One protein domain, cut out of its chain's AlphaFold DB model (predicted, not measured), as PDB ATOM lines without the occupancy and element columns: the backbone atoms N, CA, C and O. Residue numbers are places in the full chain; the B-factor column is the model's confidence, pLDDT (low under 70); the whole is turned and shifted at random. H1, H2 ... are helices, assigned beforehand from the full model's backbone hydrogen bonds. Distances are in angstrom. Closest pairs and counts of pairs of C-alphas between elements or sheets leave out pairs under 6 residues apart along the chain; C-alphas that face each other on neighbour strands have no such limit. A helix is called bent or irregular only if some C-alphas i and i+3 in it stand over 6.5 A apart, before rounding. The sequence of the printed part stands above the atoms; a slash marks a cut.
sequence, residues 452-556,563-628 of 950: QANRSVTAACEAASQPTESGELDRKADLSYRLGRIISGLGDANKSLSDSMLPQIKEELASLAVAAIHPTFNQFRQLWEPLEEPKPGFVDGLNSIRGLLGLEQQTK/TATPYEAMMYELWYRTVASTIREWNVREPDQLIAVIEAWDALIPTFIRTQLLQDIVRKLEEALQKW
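AT A GLANCE: This is residues 452 to 556 and 563 to 628 of the 950 residues of the protein "Tuftelin-interacting protein 11" of Madurella mycetomatis (UniProt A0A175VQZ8). Start from H3 and you will see a flat, stepped slab of helices whose lines run much alike: H3, H5 and H7 follow one another in a staggered row, and at one end H3 joins H1 and H2 in an up-and-down bundle of three. On one broad side, the short H4 packs on H2, and H6 is near H4, H5 and H7. The printed part has 171 residues with seven named helices, H1 to H7 in order along the chain, and no named strand; its class is all helix. It is compact, with a radius of gyration of the C-alphas of 17.6 A, and spans 63 by 47 by 21 A.

IN THESE COORDINATES: Find C-alpha 502 at (33.062, -9.477, -15.655); from there H3, the longest helix by residues with 23, runs through residues 502 to 524, 30.1 A from first to last C-alpha, with a kink of 36 degrees near residue 509. It is irregular: C-alphas 504 and 507 are 7.8 A apart. Before it come H1, residues 452 to 465, starting at C-alpha 452 (20.469, -9.120, -21.435), and H2, residues 475 to 496, 31.5 A long. After it come H4, residues 539 to 544; H5, residues 566 to 585, 28.4 A; H6, residues 591 to 601; and H7, residues 607 to 627, 30.4 A, ending at C-alpha 627 (57.456, 38.773, -7.487). H5 has a kink of 30 degrees near residue 577 and is neither bent nor irregular, but only just: C-alphas 573 and 576 are 6.3 A apart.

HOW THE PARTS SIT: Look first at the hub, H2, which touches three helices. With H1 it forms a helical hairpin, opposite ways at a shallow tilt of 2 degrees; the closest C-alphas, of Ala 460 and Gly 489, are 4.7 A apart. With H3 it forms another, at 7 degrees, closest at Leu 479 and Phe 524, 5.9 A between C-alphas. Residues 484 to 491 of H2 alone touch H4, closest at Ile 487 and Gly 541, 6.0 A between C-alphas. Residues 566 to 574 of H5 alone touch H3, the same way at a shallow tilt of 31 degrees; C-alphas 514 and 567 are closest, 6.0 A. H5 touches H7 the same way at 11 degrees, closest at C-alphas 572 and 609, 6.7 A. H6 and H7 are near each other. In H1, H2, H4, H6 and H7 every O i to N i+4 pair is within hydrogen-bond range; H3 has 15 of 19 and H5 14 of 16.

THE WHOLE: The farthest C-alphas, of Gln 452 and Trp 628, are 63.0 A apart. Residues 557 to 562 are not printed, and C-alphas 556 and 563 are 15.7 A apart across the cut. The link from H3 to H4 is long. Mean pLDDT of the printed part is 85.6; residues 460 to 461, 463 to 471, 498 to 503 and 553 to 556 are under 70.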
ATOM      1  N   GLN A 452      21.123 -10.072 -22.333       80.23
ATOM      2  CA  GLN A 452      20.469  -9.120 -21.435       80.23
ATOM      3  C   GLN A 452      21.451  -8.054 -20.940       80.23
ATOM      4  O   GLN A 452      21.110  -6.871 -20.938       80.23
ATOM      5  N   ALA A 453      22.668  -8.450 -20.578       71.63
ATOM      6  CA  ALA A 453      23.713  -7.517 -20.182       71.63
ATOM      7  C   ALA A 453      24.158  -6.604 -21.337       71.63
ATOM      8  O   ALA A 453      24.222  -5.385 -21.188       71.63
ATOM      9  N   ASN A 454      24.381  -7.156 -22.532       74.34
ATOM     10  CA  ASN A 454      24.693  -6.345 -23.710       74.34
ATOM     11  C   ASN A 454      23.550  -5.371 -24.044       74.34
ATOM     12  O   ASN A 454      23.799  -4.229 -24.429       74.34
ATOM     13  N   ARG A 455      22.291  -5.781 -23.844       80.69
ATOM     14  CA  ARG A 455      21.119  -4.907 -23.993       80.69
ATOM     15  C   ARG A 455      21.061  -3.815 -22.931       80.69
ATOM     16  O   ARG A 455      20.703  -2.702 -23.291       80.69
ATOM     17  N   SER A 456      21.409  -4.080 -21.669       74.57
ATOM     18  CA  SER A 456      21.420  -3.041 -20.624       74.57
ATOM     19  C   SER A 456      22.486  -1.979 -20.908       74.57
ATOM     20  O   SER A 456      22.202  -0.785 -20.829       74.57
ATOM     21  N   VAL A 457      23.671  -2.403 -21.353       70.73
ATOM     22  CA  VAL A 457      24.749  -1.511 -21.803       70.73
ATOM     23  C   VAL A 457      24.333  -0.713 -23.040       70.73
ATOM     24  O   VAL A 457      24.506   0.506 -23.077       70.73
ATOM     25  N   THR A 458      23.749  -1.377 -24.043       76.82
ATOM     26  CA  THR A 458      23.268  -0.713 -25.265       76.82
ATOM     27  C   THR A 458      22.170   0.293 -24.932       76.82
ATOM     28  O   THR A 458      22.249   1.430 -25.378       76.82
ATOM     29  N   ALA A 459      21.211  -0.062 -24.073       74.85
ATOM     30  CA  ALA A 459      20.153   0.838 -23.621       74.85
ATOM     31  C   ALA A 459      20.702   2.045 -22.845       74.85
ATOM     32  O   ALA A 459      20.213   3.158 -23.025       74.85
ATOM     33  N   ALA A 460      21.741   1.865 -22.019       68.36
ATOM     34  CA  ALA A 460      22.421   2.976 -21.353       68.36
ATOM     35  C   ALA A 460      23.108   3.916 -22.363       68.36
ATOM     36  O   ALA A 460      23.013   5.136 -22.231       68.36
ATOM     37  N   CYS A 461      23.744   3.366 -23.404       67.61
ATOM     38  CA  CYS A 461      24.350   4.141 -24.492       67.61
ATOM     39  C   CYS A 461      23.302   4.819 -25.393       67.61
ATOM     40  O   CYS A 461      23.498   5.944 -25.843       67.61
ATOM     41  N   GLU A 462      22.163   4.181 -25.646       72.72
ATOM     42  CA  GLU A 462      21.051   4.782 -26.384       72.72
ATOM     43  C   GLU A 462      20.413   5.916 -25.583       72.72
ATOM     44  O   GLU A 462      20.207   7.001 -26.121       72.72
ATOM     45  N   ALA A 463      20.180   5.718 -24.281       66.40
ATOM     46  CA  ALA A 463      19.716   6.771 -23.383       66.40
ATOM     47  C   ALA A 463      20.706   7.950 -23.318       66.40
ATOM     48  O   ALA A 463      20.279   9.089 -23.148       66.40
ATOM     49  N   ALA A 464      22.008   7.683 -23.489       57.82
ATOM     50  CA  ALA A 464      23.055   8.697 -23.632       57.82
ATOM     51  C   ALA A 464      22.969   9.469 -24.955       57.82
ATOM     52  O   ALA A 464      23.193  10.680 -24.993       57.82
ATOM     53  N   SER A 465      22.701   8.752 -26.049       63.05
ATOM     54  CA  SER A 465      22.657   9.307 -27.402       63.05
ATOM     55  C   SER A 465      21.367  10.070 -27.679       63.05
ATOM     56  O   SER A 465      21.356  10.945 -28.548       63.05
ATOM     57  N   GLN A 466      20.273   9.728 -26.999       66.31
ATOM     58  CA  GLN A 466      19.022  10.450 -27.150       66.31
ATOM     59  C   GLN A 466      19.198  11.872 -26.614       66.31
ATOM     60  O   GLN A 466      19.658  12.051 -25.482       66.31
ATOM     61  N   PRO A 467      18.800  12.904 -27.380       60.28
ATOM     62  CA  PRO A 467      18.643  14.237 -26.839       60.28
ATOM     63  C   PRO A 467      17.443  14.239 -25.889       60.28
ATOM     64  O   PRO A 467      16.362  14.701 -26.226       60.28
ATOM     65  N   THR A 468      17.616  13.664 -24.702       61.00
ATOM     66  CA  THR A 468      16.703  13.917 -23.597       61.00
ATOM     67  C   THR A 468      16.999  15.334 -23.149       61.00
ATOM     68  O   THR A 468      18.038  15.592 -22.547       61.00
ATOM     69  N   GLU A 469      16.127  16.260 -23.524       60.77
ATOM     70  CA  GLU A 469      16.127  17.601 -22.962       60.77
ATOM     71  C   GLU A 469      15.766  17.459 -21.480       60.77
ATOM     72  O   GLU A 469      14.684  16.969 -21.153       60.77
ATOM     73  N   SER A 470      16.657  17.864 -20.568       64.52
ATOM     74  CA  SER A 470      16.308  17.967 -19.140       64.52
ATOM     75  C   SER A 470      15.158  18.961 -18.899       64.52
ATOM     76  O   SER A 470      14.542  18.963 -17.835       64.52
ATOM     77  N   GLY A 471      14.864  19.803 -19.899       69.18
ATOM     78  CA  GLY A 471      14.016  20.983 -19.786       69.18
ATOM     79  C   GLY A 471      14.767  22.190 -19.216       69.18
ATOM     80  O   GLY A 471      14.169  23.255 -19.064       69.18
ATOM     81  N   GLU A 472      16.060  22.054 -18.905       73.19
ATOM     82  CA  GLU A 472      16.880  23.160 -18.420       73.19
ATOM     83  C   GLU A 472      17.265  24.090 -19.572       73.19
ATOM     84  O   GLU A 472      17.746  23.669 -20.622       73.19
ATOM     85  N   LEU A 473      17.057  25.389 -19.354       74.28
ATOM     86  CA  LEU A 473      17.455  26.432 -20.303       74.28
ATOM     87  C   LEU A 473      18.978  26.593 -20.367       74.28
ATOM     88  O   LEU A 473      19.516  27.007 -21.394       74.28
ATOM     89  N   ASP A 474      19.665  26.298 -19.261       86.28
ATOM     90  CA  ASP A 474      21.117  26.356 -19.202       86.28
ATOM     91  C   ASP A 474      21.727  25.094 -19.820       86.28
ATOM     92  O   ASP A 474      21.586  23.980 -19.311       86.28
ATOM     93  N   ARG A 475      22.468  25.292 -20.912       86.78
ATOM     94  CA  ARG A 475      23.171  24.228 -21.631       86.78
ATOM     95  C   ARG A 475      24.171  23.487 -20.740       86.78
ATOM     96  O   ARG A 475      24.399  22.299 -20.952       86.78
ATOM     97  N   LYS A 476      24.802  24.169 -19.780       88.46
ATOM     98  CA  LYS A 476      25.773  23.539 -18.875       88.46
ATOM     99  C   LYS A 476      25.076  22.573 -17.917       88.46
ATOM    100  O   LYS A 476      25.539  21.440 -17.764       88.46
ATOM    101  N   ALA A 477      23.962  23.002 -17.326       87.47
ATOM    102  CA  ALA A 477      23.126  22.164 -16.474       87.47
ATOM    103  C   ALA A 477      22.602  20.933 -17.241       87.47
ATOM    104  O   ALA A 477      22.819  19.807 -16.790       87.47
ATOM    105  N   ASP A 478      22.091  21.119 -18.467       87.17
ATOM    106  CA  ASP A 478      21.592  20.017 -19.308       87.17
ATOM    107  C   ASP A 478      22.693  18.985 -19.614       87.17
ATOM    108  O   ASP A 478      22.488  17.775 -19.502       87.17
ATOM    109  N   LEU A 479      23.914  19.438 -19.920       88.43
ATOM    110  CA  LEU A 479      25.061  18.545 -20.114       88.43
ATOM    111  C   LEU A 479      25.450  17.794 -18.830       88.43
ATOM    112  O   LEU A 479      25.776  16.608 -18.901       88.43
ATOM    113  N   SER A 480      25.399  18.456 -17.670       89.53
ATOM    114  CA  SER A 480      25.654  17.838 -16.361       89.53
ATOM    115  C   SER A 480      24.618  16.755 -16.041       89.53
ATOM    116  O   SER A 480      24.978  15.635 -15.668       89.53
ATOM    117  N   TYR A 481      23.335  17.043 -16.283       87.04
ATOM    118  CA  TYR A 481      22.238  16.090 -16.132       87.04
ATOM    119  C   TYR A 481      22.419  14.869 -17.042       87.04
ATOM    120  O   TYR A 481      22.340  13.723 -16.584       87.04
ATOM    121  N   ARG A 482      22.725  15.092 -18.326       85.68
ATOM    122  CA  ARG A 482      22.987  14.017 -19.296       85.68
ATOM    123  C   ARG A 482      24.174  13.161 -18.881       85.68
ATOM    124  O   ARG A 482      24.071  11.941 -18.917       85.68
ATOM    125  N   LEU A 483      25.275  13.765 -18.434       89.31
ATOM    126  CA  LEU A 483      26.413  13.021 -17.888       89.31
ATOM    127  C   LEU A 483      26.000  12.155 -16.695       89.31
ATOM    128  O   LEU A 483      26.308  10.965 -16.675       89.31
ATOM    129  N   GLY A 484      25.242  12.712 -15.746       89.01
ATOM    130  CA  GLY A 484      24.709  11.961 -14.608       89.01
ATOM    131  C   GLY A 484      23.855  10.759 -15.031       89.01
ATOM    132  O   GLY A 484      24.013   9.663 -14.493       89.01
ATOM    133  N   ARG A 485      23.006  10.929 -16.053       86.40
ATOM    134  CA  ARG A 485      22.189   9.855 -16.647       86.40
ATOM    135  C   ARG A 485      23.040   8.748 -17.266       86.40
ATOM    136  O   ARG A 485      22.771   7.575 -17.013       86.40
ATOM    137  N   ILE A 486      24.066   9.114 -18.037       85.76
ATOM    138  CA  ILE A 486      25.007   8.167 -18.658       85.76
ATOM    139  C   ILE A 486      25.696   7.341 -17.579       85.76
ATOM    140  O   ILE A 486      25.711   6.116 -17.640       85.76
ATOM    141  N   ILE A 487      26.225   8.017 -16.564       89.58
ATOM    142  CA  ILE A 487      26.964   7.385 -15.478       89.58
ATOM    143  C   ILE A 487      26.068   6.444 -14.662       89.58
ATOM    144  O   ILE A 487      26.487   5.327 -14.366       89.58
ATOM    145  N   SER A 488      24.830   6.845 -14.353       86.28
ATOM    146  CA  SER A 488      23.864   5.969 -13.680       86.28
ATOM    147  C   SER A 488      23.545   4.736 -14.524       86.28
ATOM    148  O   SER A 488      23.584   3.623 -14.011       86.28
ATOM    149  N   GLY A 489      23.295   4.916 -15.827       82.36
ATOM    150  CA  GLY A 489      23.024   3.809 -16.745       82.36
ATOM    151  C   GLY A 489      24.192   2.827 -16.850       82.36
ATOM    152  O   GLY A 489      23.984   1.617 -16.804       82.36
ATOM    153  N   LEU A 490      25.429   3.330 -16.914       84.52
ATOM    154  CA  LEU A 490      26.644   2.508 -16.872       84.52
ATOM    155  C   LEU A 490      26.804   1.786 -15.527       84.52
ATOM    156  O   LEU A 490      27.202   0.622 -15.494       84.52
ATOM    157  N   GLY A 491      26.478   2.454 -14.417       85.38
ATOM    158  CA  GLY A 491      26.504   1.867 -13.080       85.38
ATOM    159  C   GLY A 491      25.508   0.718 -12.920       85.38
ATOM    160  O   GLY A 491      25.857  -0.324 -12.364       85.38
ATOM    161  N   ASP A 492      24.296   0.869 -13.448       81.12
ATOM    162  CA  ASP A 492      23.267  -0.173 -13.415       81.12
ATOM    163  C   ASP A 492      23.600  -1.327 -14.369       81.12
ATOM    164  O   ASP A 492      23.448  -2.495 -14.002       81.12
ATOM    165  N   ALA A 493      24.155  -1.026 -15.547       75.55
ATOM    166  CA  ALA A 493      24.653  -2.038 -16.471       75.55
ATOM    167  C   ALA A 493      25.778  -2.879 -15.842       75.55
ATOM    168  O   ALA A 493      25.729  -4.109 -15.900       75.55
ATOM    169  N   ASN A 494      26.734  -2.242 -15.156       79.09
ATOM    170  CA  ASN A 494      27.809  -2.942 -14.451       79.09
ATOM    171  C   ASN A 494      27.284  -3.862 -13.335       79.09
ATOM    172  O   ASN A 494      27.794  -4.964 -13.172       79.09
ATOM    173  N   LYS A 495      26.244  -3.452 -12.594       79.54
ATOM    174  CA  LYS A 495      25.600  -4.305 -11.572       79.54
ATOM    175  C   LYS A 495      24.825  -5.480 -12.173       79.54
ATOM    176  O   LYS A 495      24.647  -6.489 -11.502       79.54
ATOM    177  N   SER A 496      24.322  -5.338 -13.402       73.19
ATOM    178  CA  SER A 496      23.576  -6.399 -14.093       73.19
ATOM    179  C   SER A 496      24.468  -7.495 -14.683       73.19
ATOM    180  O   SER A 496      23.974  -8.566 -15.028       73.19
ATOM    181  N   LEU A 497      25.770  -7.232 -14.810       70.70
ATOM    182  CA  LEU A 497      26.724  -8.155 -15.410       70.70
ATOM    183  C   LEU A 497      27.164  -9.200 -14.374       70.70
ATOM    184  O   LEU A 497      27.549  -8.856 -13.261       70.70
ATOM    185  N   SER A 498      27.098 -10.486 -14.730       65.31
ATOM    186  CA  SER A 498      27.462 -11.581 -13.823       65.31
ATOM    187  C   SER A 498      28.953 -11.564 -13.464       65.31
ATOM    188  O   SER A 498      29.803 -11.354 -14.334       65.31
ATOM    189  N   ASP A 499      29.279 -11.903 -12.211       67.70
ATOM    190  CA  ASP A 499      30.660 -11.997 -11.700       67.70
ATOM    191  C   ASP A 499      31.567 -12.934 -12.516       67.70
ATOM    192  O   ASP A 499      32.782 -12.745 -12.552       67.70
ATOM    193  N   SER A 500      30.996 -13.922 -13.215       66.09
ATOM    194  CA  SER A 500      31.728 -14.840 -14.099       66.09
ATOM    195  C   SER A 500      32.160 -14.210 -15.430       66.09
ATOM    196  O   SER A 500      33.225 -14.552 -15.945       66.09
ATOM    197  N   MET A 501      31.359 -13.294 -15.986       64.64
ATOM    198  CA  MET A 501      31.613 -12.638 -17.278       64.64
ATOM    199  C   MET A 501      32.456 -11.374 -17.124       64.64
ATOM    200  O   MET A 501      33.228 -11.028 -18.023       64.64
ATOM    201  N   LEU A 502      32.340 -10.707 -15.969       67.75
ATOM    202  CA  LEU A 502      33.062  -9.477 -15.655       67.75
ATOM    203  C   LEU A 502      34.559  -9.554 -16.001       67.75
ATOM    204  O   LEU A 502      35.025  -8.653 -16.689       67.75
ATOM    205  N   PRO A 503      35.329 -10.600 -15.635       69.49
ATOM    206  CA  PRO A 503      36.764 -10.654 -15.917       69.49
ATOM    207  C   PRO A 503      37.122 -10.685 -17.407       69.49
ATOM    208  O   PRO A 503      38.188 -10.194 -17.768       69.49
ATOM    209  N   GLN A 504      36.269 -11.267 -18.254       70.56
ATOM    210  CA  GLN A 504      36.555 -11.459 -19.681       70.56
ATOM    211  C   GLN A 504      36.300 -10.185 -20.492       70.56
ATOM    212  O   GLN A 504      37.055  -9.885 -21.409       70.56
ATOM    213  N   ILE A 505      35.266  -9.423 -20.123       72.03
ATOM    214  CA  ILE A 505      34.792  -8.254 -20.884       72.03
ATOM    215  C   ILE A 505      35.219  -6.938 -20.207       72.03
ATOM    216  O   ILE A 505      35.013  -5.856 -20.746       72.03
ATOM    217  N   LYS A 506      35.857  -6.988 -19.027       73.98
ATOM    218  CA  LYS A 506      36.156  -5.793 -18.219       73.98
ATOM    219  C   LYS A 506      36.868  -4.681 -18.987       73.98
ATOM    220  O   LYS A 506      36.507  -3.519 -18.838       73.98
ATOM    221  N   GLU A 507      37.902  -5.021 -19.755       76.14
ATOM    222  CA  GLU A 507      38.704  -4.031 -20.485       76.14
ATOM    223  C   GLU A 507      37.897  -3.365 -21.607       76.14
ATOM    224  O   GLU A 507      37.944  -2.144 -21.770       76.14
ATOM    225  N   GLU A 508      37.101  -4.154 -22.331       78.23
ATOM    226  CA  GLU A 508      36.200  -3.659 -23.374       78.23
ATOM    227  C   GLU A 508      35.103  -2.777 -22.775       78.23
ATOM    228  O   GLU A 508      34.822  -1.700 -23.297       78.23
ATOM    229  N   LEU A 509      34.548  -3.180 -21.631       79.14
ATOM    230  CA  LEU A 509      33.526  -2.428 -20.917       79.14
ATOM    231  C   LEU A 509      34.072  -1.111 -20.348       79.14
ATOM    232  O   LEU A 509      33.397  -0.087 -20.427       79.14
ATOM    233  N   ALA A 510      35.301  -1.102 -19.826       84.42
ATOM    234  CA  ALA A 510      35.969   0.119 -19.382       84.42
ATOM    235  C   ALA A 510      36.194   1.087 -20.555       84.42
ATOM    236  O   ALA A 510      35.910   2.279 -20.445       84.42
ATOM    237  N   SER A 511      36.655   0.571 -21.700       85.71
ATOM    238  CA  SER A 511      36.821   1.350 -22.931       85.71
ATOM    239  C   SER A 511      35.488   1.916 -23.430       85.71
ATOM    240  O   SER A 511      35.394   3.100 -23.754       85.71
ATOM    241  N   LEU A 512      34.430   1.101 -23.418       84.02
ATOM    242  CA  LEU A 512      33.083   1.499 -23.811       84.02
ATOM    243  C   LEU A 512      32.494   2.561 -22.874       84.02
ATOM    244  O   LEU A 512      31.926   3.544 -23.345       84.02
ATOM    245  N   ALA A 513      32.674   2.412 -21.560       86.46
ATOM    246  CA  ALA A 513      32.241   3.398 -20.573       86.46
ATOM    247  C   ALA A 513      32.918   4.757 -20.812       86.46
ATOM    248  O   ALA A 513      32.253   5.794 -20.829       86.46
ATOM    249  N   VAL A 514      34.230   4.756 -21.074       90.03
ATOM    250  CA  VAL A 514      34.976   5.970 -21.439       90.03
ATOM    251  C   VAL A 514      34.460   6.552 -22.755       90.03
ATOM    252  O   VAL A 514      34.229   7.757 -22.833       90.03
ATOM    253  N   ALA A 515      34.222   5.720 -23.770       87.61
ATOM    254  CA  ALA A 515      33.691   6.160 -25.058       87.61
ATOM    255  C   ALA A 515      32.288   6.784 -24.947       87.61
ATOM    256  O   ALA A 515      31.992   7.730 -25.674       87.61
ATOM    257  N   ALA A 516      31.447   6.311 -24.022       85.60
ATOM    258  CA  ALA A 516      30.124   6.878 -23.764       85.60
ATOM    259  C   ALA A 516      30.191   8.234 -23.036       85.60
ATOM    260  O   ALA A 516      29.430   9.149 -23.349       85.60
ATOM    261  N   ILE A 517      31.114   8.387 -22.081       90.60
ATOM    262  CA  ILE A 517      31.279   9.619 -21.288       90.60
ATOM    263  C   ILE A 517      32.008  10.713 -22.086       90.60
ATOM    264  O   ILE A 517      31.700  11.899 -21.960       90.60
ATOM    265  N   HIS A 518      32.979  10.338 -22.922       92.06
ATOM    266  CA  HIS A 518      33.899  11.274 -23.569       92.06
ATOM    267  C   HIS A 518      33.207  12.392 -24.385       92.06
ATOM    268  O   HIS A 518      33.574  13.556 -24.206       92.06
ATOM    269  N   PRO A 519      32.220  12.130 -25.269       90.26
ATOM    270  CA  PRO A 519      31.621  13.173 -26.105       90.26
ATOM    271  C   PRO A 519      30.874  14.243 -25.305       90.26
ATOM    272  O   PRO A 519      31.009  15.433 -25.597       90.26
ATOM    273  N   THR A 520      30.100  13.839 -24.296       88.47
ATOM    274  CA  THR A 520      29.323  14.748 -23.441       88.47
ATOM    275  C   THR A 520      30.231  15.501 -22.478       88.47
ATOM    276  O   THR A 520      30.090  16.716 -22.335       88.47
ATOM    277  N   PHE A 521      31.244  14.837 -21.918       93.72
ATOM    278  CA  PHE A 521      32.248  15.491 -21.081       93.72
ATOM    279  C   PHE A 521      33.084  16.511 -21.869       93.72
ATOM    280  O   PHE A 521      33.349  17.609 -21.379       93.72
ATOM    281  N   ASN A 522      33.419  16.216 -23.130       94.57
ATOM    282  CA  ASN A 522      34.125  17.148 -24.012       94.57
ATOM    283  C   ASN A 522      33.299  18.410 -24.339       94.57
ATOM    284  O   ASN A 522      33.874  19.476 -24.562       94.57
ATOM    285  N   GLN A 523      31.967  18.313 -24.376       92.18
ATOM    286  CA  GLN A 523      31.089  19.482 -24.506       92.18
ATOM    287  C   GLN A 523      30.975  20.242 -23.183       92.18
ATOM    288  O   GLN A 523      31.098  21.464 -23.175       92.18
ATOM    289  N   PHE A 524      30.799  19.528 -22.066       93.10
ATOM    290  CA  PHE A 524      30.692  20.127 -20.736       93.10
ATOM    291  C   PHE A 524      31.933  20.957 -20.388       93.10
ATOM    292  O   PHE A 524      31.802  22.109 -19.983       93.10
ATOM    293  N   ARG A 525      33.144  20.435 -20.643       93.77
ATOM    294  CA  ARG A 525      34.398  21.148 -20.330       93.77
ATOM    295  C   ARG A 525      34.571  22.492 -21.050       93.77
ATOM    296  O   ARG A 525      35.431  23.265 -20.662       93.77
ATOM    297  N   GLN A 526      33.827  22.751 -22.129       93.66
ATOM    298  CA  GLN A 526      33.907  24.022 -22.862       93.66
ATOM    299  C   GLN A 526      33.142  25.143 -22.150       93.66
ATOM    300  O   GLN A 526      33.402  26.310 -22.417       93.66
ATOM    301  N   LEU A 527      32.199  24.780 -21.277       93.69
ATOM    302  CA  LEU A 527      31.357  25.691 -20.496       93.69
ATOM    303  C   LEU A 527      31.681  25.631 -18.996       93.69
ATOM    304  O   LEU A 527      31.126  26.387 -18.205       93.69
ATOM    305  N   TRP A 528      32.510  24.673 -18.587       95.35
ATOM    306  CA  TRP A 528      32.848  24.458 -17.193       95.35
ATOM    307  C   TRP A 528      33.994  25.365 -16.765       95.35
ATOM    308  O   TRP A 528      35.080  25.327 -17.342       95.35
ATOM    309  N   GLU A 529      33.750  26.114 -15.696       94.75
ATOM    310  CA  GLU A 529      34.747  26.901 -14.986       94.75
ATOM    311  C   GLU A 529      35.069  26.212 -13.649       94.75
ATOM    312  O   GLU A 529      34.275  26.292 -12.708       94.75
ATOM    313  N   PRO A 530      36.218  25.514 -13.538       94.30
ATOM    314  CA  PRO A 530      36.578  24.759 -12.339       94.30
ATOM    315  C   PRO A 530      36.621  25.584 -11.050       94.30
ATOM    316  O   PRO A 530      36.317  25.054  -9.990       94.30
ATOM    317  N   LEU A 531      37.006  26.863 -11.122       93.10
ATOM    318  CA  LEU A 531      37.130  27.713  -9.930       93.10
ATOM    319  C   LEU A 531      35.768  28.125  -9.352       93.10
ATOM    320  O   LEU A 531      35.662  28.299  -8.140       93.10
ATOM    321  N   GLU A 532      34.739  28.259 -10.191       92.61
ATOM    322  CA  GLU A 532      33.380  28.591  -9.747       92.61
ATOM    323  C   GLU A 532      32.604  27.346  -9.303       92.61
ATOM    324  O   GLU A 532      31.881  27.372  -8.308       92.61
ATOM    325  N   GLU A 533      32.772  26.234 -10.022       94.36
ATOM    326  CA  GLU A 533      32.110  24.963  -9.731       94.36
ATOM    327  C   GLU A 533      33.155  23.849  -9.562       94.36
ATOM    328  O   GLU A 533      33.434  23.106 -10.513       94.36
ATOM    329  N   PRO A 534      33.739  23.693  -8.356       93.75
ATOM    330  CA  PRO A 534      34.801  22.716  -8.125       93.75
ATOM    331  C   PRO A 534      34.305  21.270  -8.235       93.75
ATOM    332  O   PRO A 534      35.021  20.397  -8.733       93.75
ATOM    333  N   LYS A 535      33.057  21.022  -7.816       94.55
ATOM    334  CA  LYS A 535      32.431  19.697  -7.806       94.55
ATOM    335  C   LYS A 535      31.114  19.690  -8.597       94.55
ATOM    336  O   LYS A 535      30.051  19.850  -7.998       94.55
ATOM    337  N   PRO A 536      31.167  19.474  -9.923       93.73
ATOM    338  CA  PRO A 536      29.967  19.237 -10.720       93.73
ATOM    339  C   PRO A 536      29.146  18.048 -10.204       93.73
ATOM    340  O   PRO A 536      29.705  17.051  -9.743       93.73
ATOM    341  N   GLY A 537      27.819  18.111 -10.338       89.23
ATOM    342  CA  GLY A 537      26.904  17.108  -9.768       89.23
ATOM    343  C   GLY A 537      27.134  15.661 -10.237       89.23
ATOM    344  O   GLY A 537      26.839  14.718  -9.506       89.23
ATOM    345  N   PHE A 538      27.716  15.455 -11.422       92.95
ATOM    346  CA  PHE A 538      28.027  14.117 -11.938       92.95
ATOM    347  C   PHE A 538      29.300  13.484 -11.336       92.95
ATOM    348  O   PHE A 538      29.537  12.295 -11.553       92.95
ATOM    349  N   VAL A 539      30.119  14.232 -10.582       95.46
ATOM    350  CA  VAL A 539      31.384  13.737  -9.997       95.46
ATOM    351  C   VAL A 539      31.148  12.608  -8.991       95.46
ATOM    352  O   VAL A 539      31.874  11.616  -8.998       95.46
ATOM    353  N   ASP A 540      30.102  12.702  -8.167       93.51
ATOM    354  CA  ASP A 540      29.732  11.619  -7.242       93.51
ATOM    355  C   ASP A 540      29.313  10.352  -7.998       93.51
ATOM    356  O   ASP A 540      29.672   9.234  -7.620       93.51
ATOM    357  N   GLY A 541      28.639  10.534  -9.136       91.21
ATOM    358  CA  GLY A 541      28.360   9.457 -10.076       91.21
ATOM    359  C   GLY A 541      29.643   8.813 -10.599       91.21
ATOM    360  O   GLY A 541      29.761   7.588 -10.565       91.21
ATOM    361  N   LEU A 542      30.613   9.605 -11.073       93.44
ATOM    362  CA  LEU A 542      31.889   9.077 -11.580       93.44
ATOM    363  C   LEU A 542      32.616   8.252 -10.512       93.44
ATOM    364  O   LEU A 542      33.112   7.163 -10.807       93.44
ATOM    365  N   ASN A 543      32.606   8.721  -9.262       93.07
ATOM    366  CA  ASN A 543      33.161   7.981  -8.131       93.07
ATOM    367  C   ASN A 543      32.445   6.639  -7.899       93.07
ATOM    368  O   ASN A 543      33.104   5.641  -7.600       93.07
ATOM    369  N   SER A 544      31.123   6.573  -8.094       91.42
ATOM    370  CA  SER A 544      30.354   5.328  -7.938       91.42
ATOM    371  C   SER A 544      30.714   4.239  -8.961       91.42
ATOM    372  O   SER A 544      30.578   3.053  -8.665       91.42
ATOM    373  N   ILE A 545      31.230   4.621 -10.138       89.14
ATOM    374  CA  ILE A 545      31.647   3.695 -11.205       89.14
ATOM    375  C   ILE A 545      33.175   3.537 -11.306       89.14
ATOM    376  O   ILE A 545      33.683   3.022 -12.302       89.14
ATOM    377  N   ARG A 546      33.942   3.916 -10.273       89.55
ATOM    378  CA  ARG A 546      35.418   3.818 -10.263       89.55
ATOM    379  C   ARG A 546      35.953   2.422 -10.621       89.55
ATOM    380  O   ARG A 546      36.969   2.293 -11.304       89.55
ATOM    381  N   GLY A 547      35.258   1.368 -10.183       84.88
ATOM    382  CA  GLY A 547      35.637  -0.025 -10.433       84.88
ATOM    383  C   GLY A 547      35.475  -0.438 -11.899       84.88
ATOM    384  O   GLY A 547      36.264  -1.254 -12.390       84.88
ATOM    385  N   LEU A 548      34.505   0.173 -12.593       83.76
ATOM    386  CA  LEU A 548      34.245   0.022 -14.027       83.76
ATOM    387  C   LEU A 548      35.308   0.740 -14.861       83.76
ATOM    388  O   LEU A 548      35.819   0.182 -15.824       83.76
ATOM    389  N   LEU A 549      35.690   1.951 -14.444       85.35
ATOM    390  CA  LEU A 549      36.722   2.767 -15.099       85.35
ATOM    391  C   LEU A 549      38.150   2.225 -14.901       85.35
ATOM    392  O   LEU A 549      39.096   2.745 -15.487       85.35
ATOM    393  N   GLY A 550      38.318   1.182 -14.081       79.03
ATOM    394  CA  GLY A 550      39.611   0.551 -13.819       79.03
ATOM    395  C   GLY A 550      40.464   1.246 -12.752       79.03
ATOM    396  O   GLY A 550      41.635   0.902 -12.620       79.03
ATOM    397  N   LEU A 551      39.900   2.175 -11.970       80.10
ATOM    398  CA  LEU A 551      40.628   2.949 -10.950       80.10
ATOM    399  C   LEU A 551      40.855   2.192  -9.633       80.10
ATOM    400  O   LEU A 551      41.782   2.497  -8.893       80.10
ATOM    401  N   GLU A 552      40.020   1.201  -9.324       71.39
ATOM    402  CA  GLU A 552      40.071   0.484  -8.039       71.39
ATOM    403  C   GLU A 552      41.109  -0.644  -8.002       71.39
ATOM    404  O   GLU A 552      41.505  -1.122  -6.938       71.39
ATOM    405  N   GLN A 553      41.582  -1.089  -9.165       61.57
ATOM    406  CA  GLN A 553      42.575  -2.148  -9.204       61.57
ATOM    407  C   GLN A 553      43.936  -1.579  -8.818       61.57
ATOM    408  O   GLN A 553      44.564  -0.867  -9.595       61.57
ATOM    409  N   GLN A 554      44.414  -1.983  -7.637       54.94
ATOM    410  CA  GLN A 554      45.833  -2.034  -7.290       54.94
ATOM    411  C   GLN A 554      46.536  -2.800  -8.414       54.94
ATOM    412  O   GLN A 554      46.583  -4.034  -8.412       54.94
ATOM    413  N   THR A 555      46.983  -2.094  -9.451       52.99
ATOM    414  CA  THR A 555      47.636  -2.722 -10.588       52.99
ATOM    415  C   THR A 555      48.845  -3.438 -10.024       52.99
ATOM    416  O   THR A 555      49.785  -2.784  -9.569       52.99
ATOM    417  N   LYS A 556      48.802  -4.779 -10.005       51.89
ATOM    418  CA  LYS A 556      49.942  -5.629  -9.652       51.89
ATOM    419  C   LYS A 556      51.148  -5.011 -10.332       51.89
ATOM    420  O   LYS A 556      51.080  -4.893 -11.554       51.89
ATOM    421  N   THR A 563      51.513   2.372 -22.147       75.62
ATOM    422  CA  THR A 563      50.331   2.975 -22.774       75.62
ATOM    423  C   THR A 563      49.350   3.400 -21.695       75.62
ATOM    424  O   THR A 563      49.017   2.595 -20.824       75.62
ATOM    425  N   ALA A 564      48.907   4.655 -21.771       82.56
ATOM    426  CA  ALA A 564      47.848   5.182 -20.923       82.56
ATOM    427  C   ALA A 564      46.534   4.439 -21.196       82.56
ATOM    428  O   ALA A 564      46.217   4.112 -22.343       82.56
ATOM    429  N   THR A 565      45.765   4.181 -20.146       87.69
ATOM    430  CA  THR A 565      44.407   3.648 -20.287       87.69
ATOM    431  C   THR A 565      43.511   4.659 -21.018       87.69
ATOM    432  O   THR A 565      43.785   5.864 -20.985       87.69
ATOM    433  N   PRO A 566      42.406   4.220 -21.649       90.16
ATOM    434  CA  PRO A 566      41.453   5.141 -22.270       90.16
ATOM    435  C   PRO A 566      40.956   6.228 -21.303       90.16
ATOM    436  O   PRO A 566      40.835   7.390 -21.686       90.16
ATOM    437  N   TYR A 567      40.736   5.871 -20.031       92.97
ATOM    438  CA  TYR A 567      40.339   6.818 -18.990       92.97
ATOM    439  C   TYR A 567      41.445   7.835 -18.681       92.97
ATOM    440  O   TYR A 567      41.186   9.036 -18.643       92.97
ATOM    441  N   GLU A 568      42.690   7.382 -18.511       93.21
ATOM    442  CA  GLU A 568      43.842   8.266 -18.293       93.21
ATOM    443  C   GLU A 568      44.047   9.242 -19.456       93.21
ATOM    444  O   GLU A 568      44.311  10.422 -19.225       93.21
ATOM    445  N   ALA A 569      43.878   8.774 -20.696       93.06
ATOM    446  CA  ALA A 569      43.947   9.615 -21.884       93.06
ATOM    447  C   ALA A 569      42.818  10.661 -21.906       93.06
ATOM    448  O   ALA A 569      43.081  11.838 -22.146       93.06
ATOM    449  N   MET A 570      41.580  10.263 -21.585       96.01
ATOM    450  CA  MET A 570      40.441  11.180 -21.476       96.01
ATOM    451  C   MET A 570      40.666  12.241 -20.389       96.01
ATOM    452  O   MET A 570      40.444  13.428 -20.629       96.01
ATOM    453  N   MET A 571      41.133  11.842 -19.204       96.52
ATOM    454  CA  MET A 571      41.421  12.775 -18.114       96.52
ATOM    455  C   MET A 571      42.567  13.723 -18.467       96.52
ATOM    456  O   MET A 571      42.499  14.906 -18.141       96.52
ATOM    457  N   TYR A 572      43.597  13.250 -19.167       95.38
ATOM    458  CA  TYR A 572      44.705  14.101 -19.593       95.38
ATOM    459  C   TYR A 572      44.288  15.114 -20.670       95.38
ATOM    460  O   TYR A 572      44.613  16.297 -20.565       95.38
ATOM    461  N   GLU A 573      43.539  14.682 -21.687       95.30
ATOM    462  CA  GLU A 573      43.159  15.545 -22.812       95.30
ATOM    463  C   GLU A 573      41.968  16.464 -22.516       95.30
ATOM    464  O   GLU A 573      41.908  17.575 -23.041       95.30
ATOM    465  N   LEU A 574      41.023  16.048 -21.670       96.20
ATOM    466  CA  LEU A 574      39.829  16.845 -21.379       96.20
ATOM    467  C   LEU A 574      39.946  17.579 -20.042       96.20
ATOM    468  O   LEU A 574      39.891  18.811 -20.007       96.20
ATOM    469  N   TRP A 575      40.124  16.840 -18.946       97.06
ATOM    470  CA  TRP A 575      40.114  17.414 -17.598       97.06
ATOM    471  C   TRP A 575      41.379  18.238 -17.331       97.06
ATOM    472  O   TRP A 575      41.289  19.434 -17.053       97.06
ATOM    473  N   TYR A 576      42.567  17.649 -17.511       96.97
ATOM    474  CA  TYR A 576      43.834  18.322 -17.220       96.97
ATOM    475  C   TYR A 576      44.062  19.528 -18.128       96.97
ATOM    476  O   TYR A 576      44.499  20.558 -17.632       96.97
ATOM    477  N   ARG A 577      43.715  19.474 -19.423       95.36
ATOM    478  CA  ARG A 577      43.816  20.659 -20.298       95.36
ATOM    479  C   ARG A 577      42.986  21.835 -19.777       95.36
ATOM    480  O   ARG A 577      43.481  22.959 -19.794       95.36
ATOM    481  N   THR A 578      41.778  21.564 -19.284       96.11
ATOM    482  CA  THR A 578      40.857  22.580 -18.746       96.11
ATOM    483  C   THR A 578      41.379  23.155 -17.428       96.11
ATOM    484  O   THR A 578      41.485  24.372 -17.272       96.11
ATOM    485  N   VAL A 579      41.801  22.296 -16.498       96.56
ATOM    486  CA  VAL A 579      42.340  22.744 -15.204       96.56
ATOM    487  C   VAL A 579      43.717  23.409 -15.362       96.56
ATOM    488  O   VAL A 579      44.028  24.384 -14.691       96.56
ATOM    489  N   ALA A 580      44.550  22.966 -16.301       94.92
ATOM    490  CA  ALA A 580      45.831  23.612 -16.583       94.92
ATOM    491  C   ALA A 580      45.652  25.018 -17.181       94.92
ATOM    492  O   ALA A 580      46.449  25.914 -16.887       94.92
ATOM    493  N   SER A 581      44.614  25.245 -18.002       94.88
ATOM    494  CA  SER A 581      44.264  26.608 -18.426       94.88
ATOM    495  C   SER A 581      43.806  27.466 -17.252       94.88
ATOM    496  O   SER A 581      44.282  28.593 -17.128       94.88
ATOM    497  N   THR A 582      42.991  26.931 -16.339       94.68
ATOM    498  CA  THR A 582      42.528  27.712 -15.183       94.68
ATOM    499  C   THR A 582      43.653  28.007 -14.202       94.68
ATOM    500  O   THR A 582      43.748  29.132 -13.735       94.68
ATOM    501  N   ILE A 583      44.595  27.085 -13.974       94.80
ATOM    502  CA  ILE A 583      45.800  27.331 -13.157       94.80
ATOM    503  C   ILE A 583      46.644  28.481 -13.718       94.80
ATOM    504  O   ILE A 583      47.252  29.249 -12.964       94.80
ATOM    505  N   ARG A 584      46.696  28.634 -15.045       93.37
ATOM    506  CA  ARG A 584      47.437  29.734 -15.672       93.37
ATOM    507  C   ARG A 584      46.856  31.090 -15.284       93.37
ATOM    508  O   ARG A 584      47.628  32.000 -14.974       93.37
ATOM    509  N   GLU A 585      45.537  31.199 -15.254       92.00
ATOM    510  CA  GLU A 585      44.791  32.430 -14.956       92.00
ATOM    511  C   GLU A 585      44.515  32.613 -13.457       92.00
ATOM    512  O   GLU A 585      44.351  33.738 -12.991       92.00
ATOM    513  N   TRP A 586      44.571  31.525 -12.688       94.56
ATOM    514  CA  TRP A 586      44.295  31.482 -11.259       94.56
ATOM    515  C   TRP A 586      45.136  32.487 -10.465       94.56
ATOM    516  O   TRP A 586      46.357  32.644 -10.660       94.56
ATOM    517  N   ASN A 587      44.451  33.152  -9.533       91.24
ATOM    518  CA  ASN A 587      45.032  34.061  -8.565       91.24
ATOM    519  C   ASN A 587      45.638  33.271  -7.402       91.24
ATOM    520  O   ASN A 587      44.931  32.777  -6.532       91.24
ATOM    521  N   VAL A 588      46.970  33.257  -7.327       90.18
ATOM    522  CA  VAL A 588      47.728  32.542  -6.286       90.18
ATOM    523  C   VAL A 588      47.303  32.922  -4.860       90.18
ATOM    524  O   VAL A 588      47.478  32.136  -3.937       90.18
ATOM    525  N   ARG A 589      46.734  34.117  -4.659       88.13
ATOM    526  CA  ARG A 589      46.310  34.608  -3.340       88.13
ATOM    527  C   ARG A 589      45.027  33.958  -2.815       88.13
ATOM    528  O   ARG A 589      44.759  34.108  -1.628       88.13
ATOM    529  N   GLU A 590      44.278  33.262  -3.665       90.87
ATOM    530  CA  GLU A 590      43.014  32.592  -3.340       90.87
ATOM    531  C   GLU A 590      43.169  31.075  -3.555       90.87
ATOM    532  O   GLU A 590      42.764  30.543  -4.591       90.87
ATOM    533  N   PRO A 591      43.821  30.359  -2.619       92.86
ATOM    534  CA  PRO A 591      44.097  28.929  -2.762       92.86
ATOM    535  C   PRO A 591      42.859  28.043  -2.624       92.86
ATOM    536  O   PRO A 591      42.799  27.004  -3.277       92.86
ATOM    537  N   ASP A 592      41.866  28.466  -1.842       93.50
ATOM    538  CA  ASP A 592      40.743  27.619  -1.425       93.50
ATOM    539  C   ASP A 592      39.926  27.079  -2.608       93.50
ATOM    540  O   ASP A 592      39.557  25.908  -2.619       93.50
ATOM    541  N   GLN A 593      39.704  27.895  -3.645       93.42
ATOM    542  CA  GLN A 593      38.958  27.484  -4.843       93.42
ATOM    543  C   GLN A 593      39.658  26.342  -5.587       93.42
ATOM    544  O   GLN A 593      39.032  25.348  -5.947       93.42
ATOM    545  N   LEU A 594      40.972  26.459  -5.807       95.41
ATOM    546  CA  LEU A 594      41.731  25.445  -6.537       95.41
ATOM    547  C   LEU A 594      41.953  24.187  -5.687       95.41
ATOM    548  O   LEU A 594      41.937  23.080  -6.221       95.41
ATOM    549  N   ILE A 595      42.117  24.345  -4.372       96.00
ATOM    550  CA  ILE A 595      42.168  23.219  -3.434       96.00
ATOM    551  C   ILE A 595      40.845  22.449  -3.466       96.00
ATOM    552  O   ILE A 595      40.871  21.229  -3.608       96.00
ATOM    553  N   ALA A 596      39.701  23.141  -3.459       95.92
ATOM    554  CA  ALA A 596      38.390  22.505  -3.558       95.92
ATOM    555  C   ALA A 596      38.226  21.688  -4.855       95.92
ATOM    556  O   ALA A 596      37.629  20.613  -4.826       95.92
ATOM    557  N   VAL A 597      38.790  22.147  -5.983       96.14
ATOM    558  CA  VAL A 597      38.834  21.365  -7.235       96.14
ATOM    559  C   VAL A 597      39.647  20.083  -7.050       96.14
ATOM    560  O   VAL A 597      39.213  19.014  -7.470       96.14
ATOM    561  N   ILE A 598      40.830  20.167  -6.438       94.68
ATOM    562  CA  ILE A 598      41.699  19.000  -6.236       94.68
ATOM    563  C   ILE A 598      41.031  17.993  -5.304       94.68
ATOM    564  O   ILE A 598      40.959  16.822  -5.652       94.68
ATOM    565  N   GLU A 599      40.497  18.439  -4.167       95.51
ATOM    566  CA  GLU A 599      39.816  17.579  -3.195       95.51
ATOM    567  C   GLU A 599      38.570  16.910  -3.790       95.51
ATOM    568  O   GLU A 599      38.353  15.715  -3.594       95.51
ATOM    569  N   ALA A 600      37.772  17.647  -4.572       95.49
ATOM    570  CA  ALA A 600      36.575  17.106  -5.211       95.49
ATOM    571  C   ALA A 600      36.882  15.989  -6.223       95.49
ATOM    572  O   ALA A 600      36.066  15.082  -6.406       95.49
ATOM    573  N   TRP A 601      38.046  16.053  -6.873       96.41
ATOM    574  CA  TRP A 601      38.455  15.130  -7.931       96.41
ATOM    575  C   TRP A 601      39.573  14.159  -7.511       96.41
ATOM    576  O   TRP A 601      39.968  13.333  -8.330       96.41
ATOM    577  N   ASP A 602      40.070  14.203  -6.269       93.03
ATOM    578  CA  ASP A 602      41.276  13.469  -5.829       93.03
ATOM    579  C   ASP A 602      41.179  11.958  -6.102       93.03
ATOM    580  O   ASP A 602      42.110  11.359  -6.634       93.03
ATOM    581  N   ALA A 603      40.007  11.360  -5.866       91.96
ATOM    582  CA  ALA A 603      39.752   9.938  -6.121       91.96
ATOM    583  C   ALA A 603      39.656   9.557  -7.615       91.96
ATOM    584  O   ALA A 603      39.725   8.376  -7.959       91.96
ATOM    585  N   LEU A 604      39.482  10.537  -8.506       94.54
ATOM    586  CA  LEU A 604      39.279  10.347  -9.946       94.54
ATOM    587  C   LEU A 604      40.511  10.703 -10.780       94.54
ATOM    588  O   LEU A 604      40.592  10.292 -11.941       94.54
ATOM    589  N   ILE A 605      41.450  11.479 -10.234       94.51
ATOM    590  CA  ILE A 605      42.626  11.962 -10.960       94.51
ATOM    591  C   ILE A 605      43.714  10.873 -10.983       94.51
ATOM    592  O   ILE A 605      44.212  10.469  -9.932       94.51
ATOM    593  N   PRO A 606      44.174  10.441 -12.173       92.74
ATOM    594  CA  PRO A 606      45.349   9.587 -12.294       92.74
ATOM    595  C   PRO A 606      46.593  10.193 -11.638       92.74
ATOM    596  O   PRO A 606      46.861  11.392 -11.753       92.74
ATOM    597  N   THR A 607      47.419   9.348 -11.020       90.70
ATOM    598  CA  THR A 607      48.595   9.778 -10.243       90.70
ATOM    599  C   THR A 607      49.550  10.670 -11.038       90.70
ATOM    600  O   THR A 607      49.987  11.701 -10.530       90.70
ATOM    601  N   PHE A 608      49.828  10.338 -12.305       92.07
ATOM    602  CA  PHE A 608      50.705  11.151 -13.153       92.07
ATOM    603  C   PHE A 608      50.115  12.544 -13.439       92.07
ATOM    604  O   PHE A 608      50.848  13.536 -13.451       92.07
ATOM    605  N   ILE A 609      48.792  12.649 -13.605       95.07
ATOM    606  CA  ILE A 609      48.104  13.930 -13.797       95.07
ATOM    607  C   ILE A 609      48.195  14.758 -12.520       95.07
ATOM    608  O   ILE A 609      48.551  15.930 -12.591       95.07
ATOM    609  N   ARG A 610      47.966  14.147 -11.351       94.31
ATOM    610  CA  ARG A 610      48.129  14.809 -10.047       94.31
ATOM    611  C   ARG A 610      49.543  15.367  -9.881       94.31
ATOM    612  O   ARG A 610      49.702  16.514  -9.478       94.31
ATOM    613  N   THR A 611      50.575  14.603 -10.248       92.46
ATOM    614  CA  THR A 611      51.963  15.090 -10.173       92.46
ATOM    615  C   THR A 611      52.233  16.262 -11.113       92.46
ATOM    616  O   THR A 611      52.849  17.240 -10.698       92.46
ATOM    617  N   GLN A 612      51.736  16.200 -12.351       93.92
ATOM    618  CA  GLN A 612      51.889  17.281 -13.323       93.92
ATOM    619  C   GLN A 612      51.152  18.550 -12.867       93.92
ATOM    620  O   GLN A 612      51.694  19.651 -12.950       93.92
ATOM    621  N   LEU A 613      49.941  18.393 -12.329       95.08
ATOM    622  CA  LEU A 613      49.133  19.474 -11.773       95.08
ATOM    623  C   LEU A 613      49.870  20.199 -10.641       95.08
ATOM    624  O   LEU A 613      49.982  21.424 -10.651       95.08
ATOM    625  N   LEU A 614      50.422  19.441  -9.690       93.80
ATOM    626  CA  LEU A 614      51.183  19.999  -8.574       93.80
ATOM    627  C   LEU A 614      52.442  20.732  -9.053       93.80
ATOM    628  O   LEU A 614      52.765  21.777  -8.502       93.80
ATOM    629  N   GLN A 615      53.123  20.252 -10.099       93.18
ATOM    630  CA  GLN A 615      54.261  20.968 -10.693       93.18
ATOM    631  C   GLN A 615      53.852  22.315 -11.305       93.18
ATOM    632  O   GLN A 615      54.553  23.313 -11.129       93.18
ATOM    633  N   ASP A 616      52.709  22.375 -11.993       94.14
ATOM    634  CA  ASP A 616      52.183  23.631 -12.537       94.14
ATOM    635  C   ASP A 616      51.809  24.628 -11.427       94.14
ATOM    636  O   ASP A 616      52.106  25.822 -11.540       94.14
ATOM    637  N   ILE A 617      51.229  24.140 -10.328       94.77
ATOM    638  CA  ILE A 617      50.907  24.944  -9.141       94.77
ATOM    639  C   ILE A 617      52.183  25.448  -8.463       94.77
ATOM    640  O   ILE A 617      52.289  26.637  -8.162       94.77
ATOM    641  N   VAL A 618      53.184  24.582  -8.276       92.65
ATOM    642  CA  VAL A 618      54.499  24.956  -7.732       92.65
ATOM    643  C   VAL A 618      55.117  26.080  -8.550       92.65
ATOM    644  O   VAL A 618      55.519  27.086  -7.974       92.65
ATOM    645  N   ARG A 619      55.127  25.972  -9.882       92.34
ATOM    646  CA  ARG A 619      55.653  27.029 -10.754       92.34
ATOM    647  C   ARG A 619      54.941  28.366 -10.524       92.34
ATOM    648  O   ARG A 619      55.592  29.402 -10.420       92.34
ATOM    649  N   LYS A 620      53.612  28.358 -10.387       93.00
ATOM    650  CA  LYS A 620      52.823  29.563 -10.071       93.00
ATOM    651  C   LYS A 620      53.160  30.133  -8.687       93.00
ATOM    652  O   LYS A 620      53.276  31.353  -8.548       93.00
ATOM    653  N   LEU A 621      53.348  29.278  -7.681       93.39
ATOM    654  CA  LEU A 621      53.759  29.672  -6.329       93.39
ATOM    655  C   LEU A 621      55.176  30.268  -6.320       93.39
ATOM    656  O   LEU A 621      55.398  31.305  -5.696       93.39
ATOM    657  N   GLU A 622      56.116  29.668  -7.051       91.15
ATOM    658  CA  GLU A 622      57.480  30.174  -7.228       91.15
ATOM    659  C   GLU A 622      57.480  31.541  -7.922       91.15
ATOM    660  O   GLU A 622      58.121  32.478  -7.443       91.15
ATOM    661  N   GLU A 623      56.710  31.714  -9.001       92.34
ATOM    662  CA  GLU A 623      56.561  33.007  -9.678       92.34
ATOM    663  C   GLU A 623      55.982  34.087  -8.747       92.34
ATOM    664  O   GLU A 623      56.453  35.233  -8.740       92.34
ATOM    665  N   ALA A 624      54.974  33.743  -7.938       90.61
ATOM    666  CA  ALA A 624      54.395  34.651  -6.950       90.61
ATOM    667  C   ALA A 624      55.406  35.007  -5.848       90.61
ATOM    668  O   ALA A 624      55.532  36.181  -5.483       90.61
ATOM    669  N   LEU A 625      56.181  34.028  -5.372       89.62
ATOM    670  CA  LEU A 625      57.261  34.243  -4.413       89.62
ATOM    671  C   LEU A 625      58.341  35.155  -4.977       89.62
ATOM    672  O   LEU A 625      58.771  36.083  -4.290       89.62
ATOM    673  N   GLN A 626      58.780  34.933  -6.213       89.33
ATOM    674  CA  GLN A 626      59.794  35.755  -6.867       89.33
ATOM    675  C   GLN A 626      59.337  37.213  -6.976       89.33
ATOM    676  O   GLN A 626      60.098  38.106  -6.593       89.33
ATOM    677  N   LYS A 627      58.080  37.442  -7.386       87.98
ATOM    678  CA  LYS A 627      57.456  38.773  -7.487       87.98
ATOM    679  C   LYS A 627      57.203  39.435  -6.130       87.98
ATOM    680  O   LYS A 627      57.195  40.664  -6.051       87.98
ATOM    681  N   TRP A 628      57.011  38.661  -5.061       86.84
ATOM    682  CA  TRP A 628      56.775  39.207  -3.727       86.84
ATOM    683  C   TRP A 628      57.980  40.026  -3.239       86.84
ATOM    684  O   TRP A 628      59.081  39.508  -3.019       86.84
TER     685      TRP A 628